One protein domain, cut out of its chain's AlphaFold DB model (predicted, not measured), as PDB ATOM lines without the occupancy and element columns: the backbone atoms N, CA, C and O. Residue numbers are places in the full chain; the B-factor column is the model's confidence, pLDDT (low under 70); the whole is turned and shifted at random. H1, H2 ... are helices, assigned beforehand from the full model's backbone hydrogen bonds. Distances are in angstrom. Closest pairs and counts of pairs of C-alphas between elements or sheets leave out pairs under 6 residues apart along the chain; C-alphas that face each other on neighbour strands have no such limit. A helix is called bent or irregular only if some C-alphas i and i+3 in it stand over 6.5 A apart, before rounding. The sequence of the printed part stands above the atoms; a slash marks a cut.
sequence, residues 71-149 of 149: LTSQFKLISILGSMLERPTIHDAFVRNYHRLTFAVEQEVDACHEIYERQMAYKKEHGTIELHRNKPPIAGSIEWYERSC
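AT A GLANCE: This is residues 71 to 149 of the 149 residues of the protein "Hypothetical protein" of Rotaria sp. Silwood2 (UniProt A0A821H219). One long helix, H2, makes the spine of an open, flattened C, and a shorter helix folds back over the same side of it from each end: H1 before it and H3 after it. H1 and H3 point toward each other over H2 but stay apart, with a gap between Leu 71 and Cys 149, and neither is tightly packed on H2. The printed part has 79 residues with three named helices, in the order H1, H2, H3, and no named strand; the class is all helix. The whole is extended, with a radius of gyration of the C-alphas of 19.1 A, and its outline is a rod of 57 by 20 by 15 A.

HOW THE PARTS SIT: H1, residues 71 to 86, touches H2, residues 88 to 126, and their closest C-alphas are those of Leu 85 and His 91, 5.2 A apart. H2 touches H1 with residues 90 to 105 alone. The two run opposite ways at a shallow tilt of 29 degrees and form a helical hairpin. H3, residues 137 to 148, is close to H2 but not clearly touching it, with 2 pairs of C-alphas within 8 A; the closest are those of Cys 112 and Ser 148, 7.0 A apart. H2 and H3 run opposite ways at a shallow tilt of 23 degrees. H1 and H3 are apart. In H3 every O i to N i+4 pair is within hydrogen-bond range; in H1 it is 8 of 12 pairs and in H2 33 of 35.

IN THESE COORDINATES: H1 begins at C-alpha 71, at (-10.955, -0.209, 27.641), and measures 20.4 A from first to last C-alpha. It has a kink of 65 degrees near residue 80 and is irregular, with C-alphas 80 and 83 9.1 A apart. H2, the longest helix with 39 residues, measures 56.2 A and ends at C-alpha 126, at (11.416, -25.276, 34.614). It has a kink of 42 degrees near residue 95 and is irregular, with C-alphas 93 and 96 7.3 A apart. H3 measures 16.3 A and ends at C-alpha 148, at (1.983, -10.550, 25.558).

THE WHOLE: The two C-alphas farthest apart are those of Thr 89 and Gly 127, 56.8 A. The C-alphas of Leu 71 and Cys 149, the first and last printed, are 17.4 A apart. The printed part has no cut. The link from H1 to H2, one residue, is tight; the link from H2 to H3, 10 residues, is short. The mean pLDDT of the printed part is 90.7, and one printed residue, Cys 149, is under 70 in this model.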
ATOM      1  N   LEU A  71     -11.793  -1.236  28.267       92.44
ATOM      2  CA  LEU A  71     -10.955  -0.209  27.641       92.44
ATOM      3  C   LEU A  71     -11.190  -0.136  26.132       92.44
ATOM      4  O   LEU A  71     -11.388   0.942  25.582       92.44
ATOM      5  N   THR A  72     -11.293  -1.281  25.459       92.00
ATOM      6  CA  THR A  72     -11.616  -1.343  24.027       92.00
ATOM      7  C   THR A  72     -12.939  -0.646  23.699       92.00
ATOM      8  O   THR A  72     -13.029   0.076  22.706       92.00
ATOM      9  N   SER A  73     -13.983  -0.846  24.506       92.44
ATOM     10  CA  SER A  73     -15.273  -0.168  24.322       92.44
ATOM     11  C   SER A  73     -15.170   1.338  24.568       92.44
ATOM     12  O   SER A  73     -15.748   2.112  23.807       92.44
ATOM     13  N   GLN A  74     -14.408   1.752  25.581       93.88
ATOM     14  CA  GLN A  74     -14.165   3.160  25.901       93.88
ATOM     15  C   GLN A  74     -13.400   3.874  24.773       93.88
ATOM     16  O   GLN A  74     -13.831   4.930  24.313       93.88
ATOM     17  N   PHE A  75     -12.333   3.269  24.241       94.06
ATOM     18  CA  PHE A  75     -11.599   3.805  23.089       94.06
ATOM     19  C   PHE A  75     -12.459   3.873  21.826       94.06
ATOM     20  O   PHE A  75     -12.401   4.860  21.092       94.06
ATOM     21  N   LYS A  76     -13.305   2.865  21.581       93.81
ATOM     22  CA  LYS A  76     -14.274   2.903  20.474       93.81
ATOM     23  C   LYS A  76     -15.248   4.070  20.616       93.81
ATOM     24  O   LYS A  76     -15.513   4.742  19.625       93.81
ATOM     25  N   LEU A  77     -15.758   4.331  21.821       92.81
ATOM     26  CA  LEU A  77     -16.636   5.474  22.074       92.81
ATOM     27  C   LEU A  77     -15.926   6.797  21.760       92.81
ATOM     28  O   LEU A  77     -16.477   7.618  21.033       92.81
ATOM     29  N   ILE A  78     -14.692   6.974  22.240       93.69
ATOM     30  CA  ILE A  78     -13.880   8.168  21.955       93.69
ATOM     31  C   ILE A  78     -13.671   8.332  20.444       93.69
ATOM     32  O   ILE A  78     -13.864   9.421  19.910       93.69
ATOM     33  N   SER A  79     -13.360   7.242  19.739       93.50
ATOM     34  CA  SER A  79     -13.184   7.253  18.285       93.50
ATOM     35  C   SER A  79     -14.462   7.619  17.521       93.50
ATOM     36  O   SER A  79     -14.360   8.245  16.471       93.50
ATOM     37  N   ILE A  80     -15.642   7.222  18.008       92.38
ATOM     38  CA  ILE A  80     -16.932   7.569  17.387       92.38
ATOM     39  C   ILE A  80     -17.252   9.052  17.596       92.38
ATOM     40  O   ILE A  80     -17.770   9.699  16.689       92.38
ATOM     41  N   LEU A  81     -16.959   9.587  18.783       91.44
ATOM     42  CA  LEU A  81     -17.232  10.985  19.115       91.44
ATOM     43  C   LEU A  81     -16.275  11.945  18.395       91.44
ATOM     44  O   LEU A  81     -16.692  13.034  18.000       91.44
ATOM     45  N   GLY A  82     -15.017  11.542  18.192       92.00
ATOM     46  CA  GLY A  82     -14.035  12.298  17.414       92.00
ATOM     47  C   GLY A  82     -13.907  13.750  17.881       92.00
ATOM     48  O   GLY A  82     -13.787  14.021  19.077       92.00
ATOM     49  N   SER A  83     -13.998  14.693  16.939       91.75
ATOM     50  CA  SER A  83     -13.875  16.133  17.209       91.75
ATOM     51  C   SER A  83     -15.000  16.714  18.072       91.75
ATOM     52  O   SER A  83     -14.877  17.834  18.564       91.75
ATOM     53  N   MET A  84     -16.089  15.977  18.337       91.12
ATOM     54  CA  MET A  84     -17.103  16.442  19.293       91.12
ATOM     55  C   MET A  84     -16.524  16.638  20.698       91.12
ATOM     56  O   MET A  84     -17.017  17.494  21.431       91.12
ATOM     57  N   LEU A  85     -15.488  15.874  21.061       93.38
ATOM     58  CA  LEU A  85     -14.822  15.975  22.361       93.38
ATOM     59  C   LEU A  85     -13.928  17.214  22.483       93.38
ATOM     60  O   LEU A  85     -13.570  17.579  23.596       93.38
ATOM     61  N   GLU A  86     -13.605  17.884  21.374       92.06
ATOM     62  CA  GLU A  86     -12.795  19.110  21.356       92.06
ATOM     63  C   GLU A  86     -13.631  20.369  21.644       92.06
ATOM     64  O   GLU A  86     -13.089  21.446  21.894       92.06
ATOM     65  N   ARG A  87     -14.967  20.259  21.628       93.88
ATOM     66  CA  ARG A  87     -15.862  21.378  21.948       93.88
ATOM     67  C   ARG A  87     -15.733  21.730  23.434       93.88
ATOM     68  O   ARG A  87     -15.941  20.831  24.246       93.88
ATOM     69  N   PRO A  88     -15.507  23.002  23.818       93.62
ATOM     70  CA  PRO A  88     -15.168  23.381  25.195       93.62
ATOM     71  C   PRO A  88     -16.103  22.805  26.268       93.62
ATOM     72  O   PRO A  88     -15.651  22.146  27.197       93.62
ATOM     73  N   THR A  89     -17.421  22.951  26.095       93.25
ATOM     74  CA  THR A  89     -18.420  22.450  27.053       93.25
ATOM     75  C   THR A  89     -18.353  20.929  27.241       93.25
ATOM     76  O   THR A  89     -18.517  20.426  28.352       93.25
ATOM     77  N   ILE A  90     -18.131  20.186  26.153       94.50
ATOM     78  CA  ILE A  90     -18.057  18.719  26.180       94.50
ATOM     79  C   ILE A  90     -16.703  18.280  26.734       94.50
ATOM     80  O   ILE A  90     -16.658  17.396  27.588       94.50
ATOM     81  N   HIS A  91     -15.628  18.923  26.281       94.62
ATOM     82  CA  HIS A  91     -14.270  18.701  26.748       94.62
ATOM     83  C   HIS A  91     -14.208  18.802  28.271       94.62
ATOM     84  O   HIS A  91     -13.869  17.824  28.932       94.62
ATOM     85  N   ASP A  92     -14.634  19.936  28.834       94.56
ATOM     86  CA  ASP A  92     -14.571  20.214  30.271       94.56
ATOM     87  C   ASP A  92     -15.349  19.182  31.094       94.56
ATOM     88  O   ASP A  92     -14.911  18.757  32.167       94.56
ATOM     89  N   ALA A  93     -16.483  18.714  30.569       94.06
ATOM     90  CA  ALA A  93     -17.274  17.667  31.198       94.06
ATOM     91  C   ALA A  93     -16.617  16.277  31.113       94.06
ATOM     92  O   ALA A  93     -16.896  15.430  31.966       94.06
ATOM     93  N   PHE A  94     -15.775  16.034  30.106       94.69
ATOM     94  CA  PHE A  94     -15.168  14.737  29.813       94.69
ATOM     95  C   PHE A  94     -13.721  14.597  30.317       94.69
ATOM     96  O   PHE A  94     -13.248  13.470  30.460       94.69
ATOM     97  N   VAL A  95     -13.024  15.689  30.673       93.88
ATOM     98  CA  VAL A  95     -11.619  15.672  31.155       93.88
ATOM     99  C   VAL A  95     -11.377  14.614  32.235       93.88
ATOM    100  O   VAL A  95     -10.397  13.871  32.190       93.88
ATOM    101  N   ARG A  96     -12.299  14.484  33.196       92.81
ATOM    102  CA  ARG A  96     -12.174  13.493  34.278       92.81
ATOM    103  C   ARG A  96     -12.137  12.049  33.772       92.81
ATOM    104  O   ARG A  96     -11.488  11.209  34.391       92.81
ATOM    105  N   ASN A  97     -12.800  11.755  32.659       93.81
ATOM    106  CA  ASN A  97     -12.789  10.423  32.065       93.81
ATOM    107  C   ASN A  97     -11.472  10.120  31.361       93.81
ATOM    108  O   ASN A  97     -11.041   8.973  31.415       93.81
ATOM    109  N   TYR A  98     -10.793  11.118  30.785       93.38
ATOM    110  CA  TYR A  98      -9.438  10.914  30.269       93.38
ATOM    111  C   TYR A  98      -8.473  10.508  31.382       93.38
ATOM    112  O   TYR A  98      -7.752   9.532  31.218       93.38
ATOM    113  N   HIS A  99      -8.524  11.161  32.547       93.50
ATOM    114  CA  HIS A  99      -7.699  10.756  33.691       93.50
ATOM    115  C   HIS A  99      -7.995   9.322  34.152       93.50
ATOM    116  O   HIS A  99      -7.073   8.546  34.394       93.50
ATOM    117  N   ARG A 100      -9.279   8.946  34.235       93.44
ATOM    118  CA  ARG A 100      -9.687   7.568  34.561       93.44
ATOM    119  C   ARG A 100      -9.193   6.567  33.519       93.44
ATOM    120  O   ARG A 100      -8.772   5.478  33.890       93.44
ATOM    121  N   LEU A 101      -9.245   6.934  32.240       94.56
ATOM    122  CA  LEU A 101      -8.770   6.106  31.138       94.56
ATOM    123  C   LEU A 101      -7.258   5.893  31.223       94.56
ATOM    124  O   LEU A 101      -6.813   4.758  31.124       94.56
ATOM    125  N   THR A 102      -6.482   6.955  31.459       95.06
ATOM    126  CA  THR A 102      -5.027   6.866  31.643       95.06
ATOM    127  C   THR A 102      -4.678   5.921  32.788       95.06
ATOM    128  O   THR A 102      -3.916   4.984  32.585       95.06
ATOM    129  N   PHE A 103      -5.316   6.090  33.947       95.00
ATOM    130  CA  PHE A 103      -5.088   5.222  35.104       95.00
ATOM    131  C   PHE A 103      -5.492   3.758  34.851       95.00
ATOM    132  O   PHE A 103      -4.864   2.828  35.351       95.00
ATOM    133  N   ALA A 104      -6.558   3.523  34.084       93.38
ATOM    134  CA  ALA A 104      -6.960   2.172  33.703       93.38
ATOM    135  C   ALA A 104      -5.966   1.529  32.722       93.38
ATOM    136  O   ALA A 104      -5.682   0.342  32.838       93.38
ATOM    137  N   VAL A 105      -5.405   2.303  31.788       94.81
ATOM    138  CA  VAL A 105      -4.349   1.827  30.881       94.81
ATOM    139  C   VAL A 105      -3.073   1.494  31.650       94.81
ATOM    140  O   VAL A 105      -2.488   0.448  31.397       94.81
ATOM    141  N   GLU A 106      -2.662   2.336  32.599       95.69
ATOM    142  CA  GLU A 106      -1.505   2.063  33.463       95.69
ATOM    143  C   GLU A 106      -1.667   0.734  34.212       95.69
ATOM    144  O   GLU A 106      -0.784  -0.115  34.145       95.69
ATOM    145  N   GLN A 107      -2.833   0.495  34.821       94.94
ATOM    146  CA  GLN A 107      -3.109  -0.770  35.511       94.94
ATOM    147  C   GLN A 107      -3.073  -1.994  34.590       94.94
ATOM    148  O   GLN A 107      -2.595  -3.047  35.004       94.94
ATOM    149  N   GLU A 108      -3.575  -1.891  33.356       93.12
ATOM    150  CA  GLU A 108      -3.461  -2.999  32.400       93.12
ATOM    151  C   GLU A 108      -2.005  -3.264  32.012       93.12
ATOM    152  O   GLU A 108      -1.602  -4.420  31.907       93.12
ATOM    153  N   VAL A 109      -1.200  -2.212  31.828       93.75
ATOM    154  CA  VAL A 109       0.233  -2.355  31.532       93.75
ATOM    155  C   VAL A 109       0.957  -3.032  32.695       93.75
ATOM    156  O   VAL A 109       1.716  -3.975  32.465       93.75
ATOM    157  N   ASP A 110       0.684  -2.613  33.931       95.69
ATOM    158  CA  ASP A 110       1.251  -3.230  35.132       95.69
ATOM    159  C   ASP A 110       0.834  -4.704  35.251       95.69
ATOM    160  O   ASP A 110       1.676  -5.576  35.471       95.69
ATOM    161  N   ALA A 111      -0.441  -5.021  35.011       93.69
ATOM    162  CA  ALA A 111      -0.934  -6.396  35.023       93.69
ATOM    163  C   ALA A 111      -0.263  -7.266  33.943       93.69
ATOM    164  O   ALA A 111       0.133  -8.404  34.213       93.69
ATOM    165  N   CYS A 112      -0.090  -6.740  32.726       92.50
ATOM    166  CA  CYS A 112       0.664  -7.406  31.662       92.50
ATOM    167  C   CYS A 112       2.118  -7.660  32.079       92.50
ATOM    168  O   CYS A 112       2.638  -8.758  31.857       92.50
ATOM    169  N   HIS A 113       2.759  -6.680  32.718       93.25
ATOM    170  CA  HIS A 113       4.123  -6.813  33.213       93.25
ATOM    171  C   HIS A 113       4.235  -7.899  34.292       93.25
ATOM    172  O   HIS A 113       5.097  -8.772  34.197       93.25
ATOM    173  N   GLU A 114       3.321  -7.937  35.262       94.75
ATOM    174  CA  GLU A 114       3.294  -8.981  36.293       94.75
ATOM    175  C   GLU A 114       3.112 -10.391  35.710       94.75
ATOM    176  O   GLU A 114       3.768 -11.342  36.147       94.75
ATOM    177  N   ILE A 115       2.226 -10.544  34.719       92.38
ATOM    178  CA  ILE A 115       2.023 -11.818  34.014       92.38
ATOM    179  C   ILE A 115       3.314 -12.237  33.305       92.38
ATOM    180  O   ILE A 115       3.704 -13.406  33.373       92.38
ATOM    181  N   TYR A 116       3.991 -11.289  32.657       91.69
ATOM    182  CA  TYR A 116       5.252 -11.540  31.975       91.69
ATOM    183  C   TYR A 116       6.354 -11.985  32.946       91.69
ATOM    184  O   TYR A 116       6.970 -13.031  32.734       91.69
ATOM    185  N   GLU A 117       6.561 -11.248  34.038       93.50
ATOM    186  CA  GLU A 117       7.571 -11.564  35.053       93.50
ATOM    187  C   GLU A 117       7.320 -12.932  35.697       93.50
ATOM    188  O   GLU A 117       8.245 -13.738  35.836       93.50
ATOM    189  N   ARG A 118       6.057 -13.256  36.009       92.62
ATOM    190  CA  ARG A 118       5.672 -14.585  36.515       92.62
ATOM    191  C   ARG A 118       6.056 -15.688  35.531       92.62
ATOM    192  O   ARG A 118       6.632 -16.701  35.933       92.62
ATOM    193  N   GLN A 119       5.786 -15.481  34.244       91.38
ATOM    194  CA  GLN A 119       6.124 -16.444  33.202       91.38
ATOM    195  C   GLN A 119       7.643 -16.605  33.034       91.38
ATOM    196  O   GLN A 119       8.138 -17.718  32.827       91.38
ATOM    197  N   MET A 120       8.401 -15.510  33.134       91.25
ATOM    198  CA  MET A 120       9.861 -15.540  33.046       91.25
ATOM    199  C   MET A 120      10.492 -16.237  34.254       91.25
ATOM    200  O   MET A 120      11.428 -17.025  34.082       91.25
ATOM    201  N   ALA A 121       9.953 -16.026  35.457       93.44
ATOM    202  CA  ALA A 121      10.362 -16.749  36.657       93.44
ATOM    203  C   ALA A 121      10.111 -18.260  36.517       93.44
ATOM    204  O   ALA A 121      11.032 -19.052  36.727       93.44
ATOM    205  N   TYR A 122       8.916 -18.657  36.059       92.19
ATOM    206  CA  TYR A 122       8.582 -20.062  35.806       92.19
ATOM    207  C   TYR A 122       9.549 -20.708  34.801       92.19
ATOM    208  O   TYR A 122      10.088 -21.788  35.053       92.19
ATOM    209  N   LYS A 123       9.842 -20.013  33.692       90.19
ATOM    210  CA  LYS A 123      10.795 -20.465  32.668       90.19
ATOM    211  C   LYS A 123      12.200 -20.672  33.216       90.19
ATOM    212  O   LYS A 123      12.876 -21.612  32.804       90.19
ATOM    213  N   LYS A 124      12.656 -19.806  34.123       91.88
ATOM    214  CA  LYS A 124      13.977 -19.925  34.749       91.88
ATOM    215  C   LYS A 124      14.093 -21.188  35.607       91.88
ATOM    216  O   LYS A 124      15.166 -21.783  35.645       91.88
ATOM    217  N   GLU A 125      13.011 -21.591  36.265       92.75
ATOM    218  CA  GLU A 125      12.967 -22.781  37.120       92.75
ATOM    219  C   GLU A 125      12.753 -24.080  36.322       92.75
ATOM    220  O   GLU A 125      13.429 -25.075  36.574       92.75
ATOM    221  N   HIS A 126      11.865 -24.068  35.323       88.12
ATOM    222  CA  HIS A 126      11.416 -25.276  34.614       88.12
ATOM    223  C   HIS A 126      12.037 -25.452  33.216       88.12
ATOM    224  O   HIS A 126      11.825 -26.472  32.559       88.12
ATOM    225  N   GLY A 127      12.787 -24.462  32.722       86.12
ATOM    226  CA  GLY A 127      13.400 -24.449  31.386       86.12
ATOM    227  C   GLY A 127      12.428 -24.155  30.233       86.12
ATOM    228  O   GLY A 127      12.866 -23.894  29.111       86.12
ATOM    229  N   THR A 128      11.118 -24.150  30.489       85.50
ATOM    230  CA  THR A 128      10.049 -23.877  29.517       85.50
ATOM    231  C   THR A 128       9.021 -22.915  30.103       85.50
ATOM    232  O   THR A 128       8.894 -22.801  31.317       85.50
ATOM    233  N   ILE A 129       8.286 -22.203  29.248       88.75
ATOM    234  CA  ILE A 129       7.175 -21.365  29.715       88.75
ATOM    235  C   ILE A 129       5.939 -22.230  30.011       88.75
ATOM    236  O   ILE A 129       5.769 -23.301  29.420       88.75
ATOM    237  N   GLU A 130       5.062 -21.762  30.895       87.88
ATOM    238  CA  GLU A 130       3.811 -22.446  31.219       87.88
ATOM    239  C   GLU A 130       2.822 -22.344  30.044       87.88
ATOM    240  O   GLU A 130       2.386 -21.258  29.660       87.88
ATOM    241  N   LEU A 131       2.477 -23.485  29.445       87.75
ATOM    242  CA  LEU A 131       1.552 -23.569  28.317       87.75
ATOM    243  C   LEU A 131       0.403 -24.515  28.634       87.75
ATOM    244  O   LEU A 131       0.557 -25.512  29.338       87.75
ATOM    245  N   HIS A 132      -0.753 -24.246  28.028       85.25
ATOM    246  CA  HIS A 132      -1.866 -25.183  28.063       85.25
ATOM    247  C   HIS A 132      -1.453 -26.540  27.471       85.25
ATOM    248  O   HIS A 132      -0.799 -26.593  26.430       85.25
ATOM    249  N   ARG A 133      -1.923 -27.640  28.072       84.81
ATOM    250  CA  ARG A 133      -1.557 -29.026  27.711       84.81
ATOM    251  C   ARG A 133      -1.720 -29.368  26.222       84.81
ATOM    252  O   ARG A 133      -1.005 -30.215  25.703       84.81
ATOM    253  N   ASN A 134      -2.657 -28.707  25.544       88.25
ATOM    254  CA  ASN A 134      -2.951 -28.925  24.121       88.25
ATOM    255  C   ASN A 134      -2.131 -28.038  23.165       88.25
ATOM    256  O   ASN A 134      -2.358 -28.102  21.959       88.25
ATOM    257  N   LYS A 135      -1.229 -27.181  23.661       85.75
ATOM    258  CA  LYS A 135      -0.380 -26.343  22.807       85.75
ATOM    259  C   LYS A 135       1.002 -26.984  22.618       85.75
ATOM    260  O   LYS A 135       1.627 -27.378  23.602       85.75
ATOM    261  N   PRO A 136       1.506 -27.077  21.374       87.81
ATOM    262  CA  PRO A 136       2.861 -27.554  21.125       87.81
ATOM    263  C   PRO A 136       3.893 -26.573  21.722       87.81
ATOM    264  O   PRO A 136       3.699 -25.363  21.596       87.81
ATOM    265  N   PRO A 137       5.005 -27.045  22.320       84.69
ATOM    266  CA  PRO A 137       5.906 -26.200  23.111       84.69
ATOM    267  C   PRO A 137       6.482 -24.988  22.372       84.69
ATOM    268  O   PRO A 137       6.517 -23.893  22.922       84.69
ATOM    269  N   ILE A 138       6.916 -25.157  21.119       85.62
ATOM    270  CA  ILE A 138       7.578 -24.087  20.357       85.62
ATOM    271  C   ILE A 138       6.552 -23.078  19.835       85.62
ATOM    272  O   ILE A 138       6.635 -21.899  20.166       85.62
ATOM    273  N   ALA A 139       5.553 -23.528  19.067       88.50
ATOM    274  CA  ALA A 139       4.553 -22.619  18.503       88.50
ATOM    275  C   ALA A 139       3.663 -21.987  19.587       88.50
ATOM    276  O   ALA A 139       3.318 -20.816  19.480       88.50
ATOM    277  N   GLY A 140       3.360 -22.719  20.665       89.00
ATOM    278  CA  GLY A 140       2.657 -22.170  21.824       89.00
ATOM    279  C   GLY A 140       3.475 -21.111  22.560       89.00
ATOM    280  O   GLY A 140       2.903 -20.128  23.020       89.00
ATOM    281  N   SER A 141       4.803 -21.270  22.621       86.38
ATOM    282  CA  SER A 141       5.675 -20.242  23.190       86.38
ATOM    283  C   SER A 141       5.686 -18.976  22.345       86.38
ATOM    284  O   SER A 141       5.532 -17.891  22.892       86.38
ATOM    285  N   ILE A 142       5.832 -19.115  21.024       87.81
ATOM    286  CA  ILE A 142       5.830 -17.982  20.089       87.81
ATOM    287  C   ILE A 142       4.507 -17.216  20.179       87.81
ATOM    288  O   ILE A 142       4.532 -16.011  20.402       87.81
ATOM    289  N   GLU A 143       3.367 -17.912  20.112       89.12
ATOM    290  CA  GLU A 143       2.039 -17.290  20.229       89.12
ATOM    291  C   GLU A 143       1.869 -16.534  21.553       89.12
ATOM    292  O   GLU A 143       1.240 -15.478  21.589       89.12
ATOM    293  N   TRP A 144       2.407 -17.070  22.654       89.12
ATOM    294  CA  TRP A 144       2.349 -16.388  23.943       89.12
ATOM    295  C   TRP A 144       3.156 -15.083  23.925       89.12
ATOM    296  O   TRP A 144       2.626 -14.058  24.349       89.12
ATOM    297  N   TYR A 145       4.386 -15.083  23.393       87.12
ATOM    298  CA  TYR A 145       5.183 -13.853  23.270       87.12
ATOM    299  C   TYR A 145       4.518 -12.831  22.335       87.12
ATOM    300  O   TYR A 145       4.450 -11.663  22.689       87.12
ATOM    301  N   GLU A 146       3.967 -13.264  21.197       86.12
ATOM    302  CA  GLU A 146       3.271 -12.385  20.238       86.12
ATOM    303  C   GLU A 146       2.003 -11.731  20.799       86.12
ATOM    304  O   GLU A 146       1.575 -10.699  20.296       86.12
ATOM    305  N   ARG A 147       1.357 -12.349  21.792       81.75
ATOM    306  CA  ARG A 147       0.149 -11.805  22.430       81.75
ATOM    307  C   ARG A 147       0.424 -11.008  23.699       81.75
ATOM    308  O   ARG A 147      -0.477 -10.313  24.158       81.75
ATOM    309  N   SER A 148       1.603 -11.183  24.289       72.94
ATOM    310  CA  SER A 148       1.983 -10.550  25.558       72.94
ATOM    311  C   SER A 148       2.868  -9.314  25.358       72.94
ATOM    312  O   SER A 148       3.010  -8.530  26.293       72.94
ATOM    313  N   CYS A 149       3.458  -9.151  24.169       53.91
ATOM    314  CA  CYS A 149       4.148  -7.947  23.699       53.91
ATOM    315  C   CYS A 149       3.281  -7.196  22.683       53.91
ATOM    316  O   CYS A 149       3.401  -5.954  22.640       53.91
TER     317      CYS A 149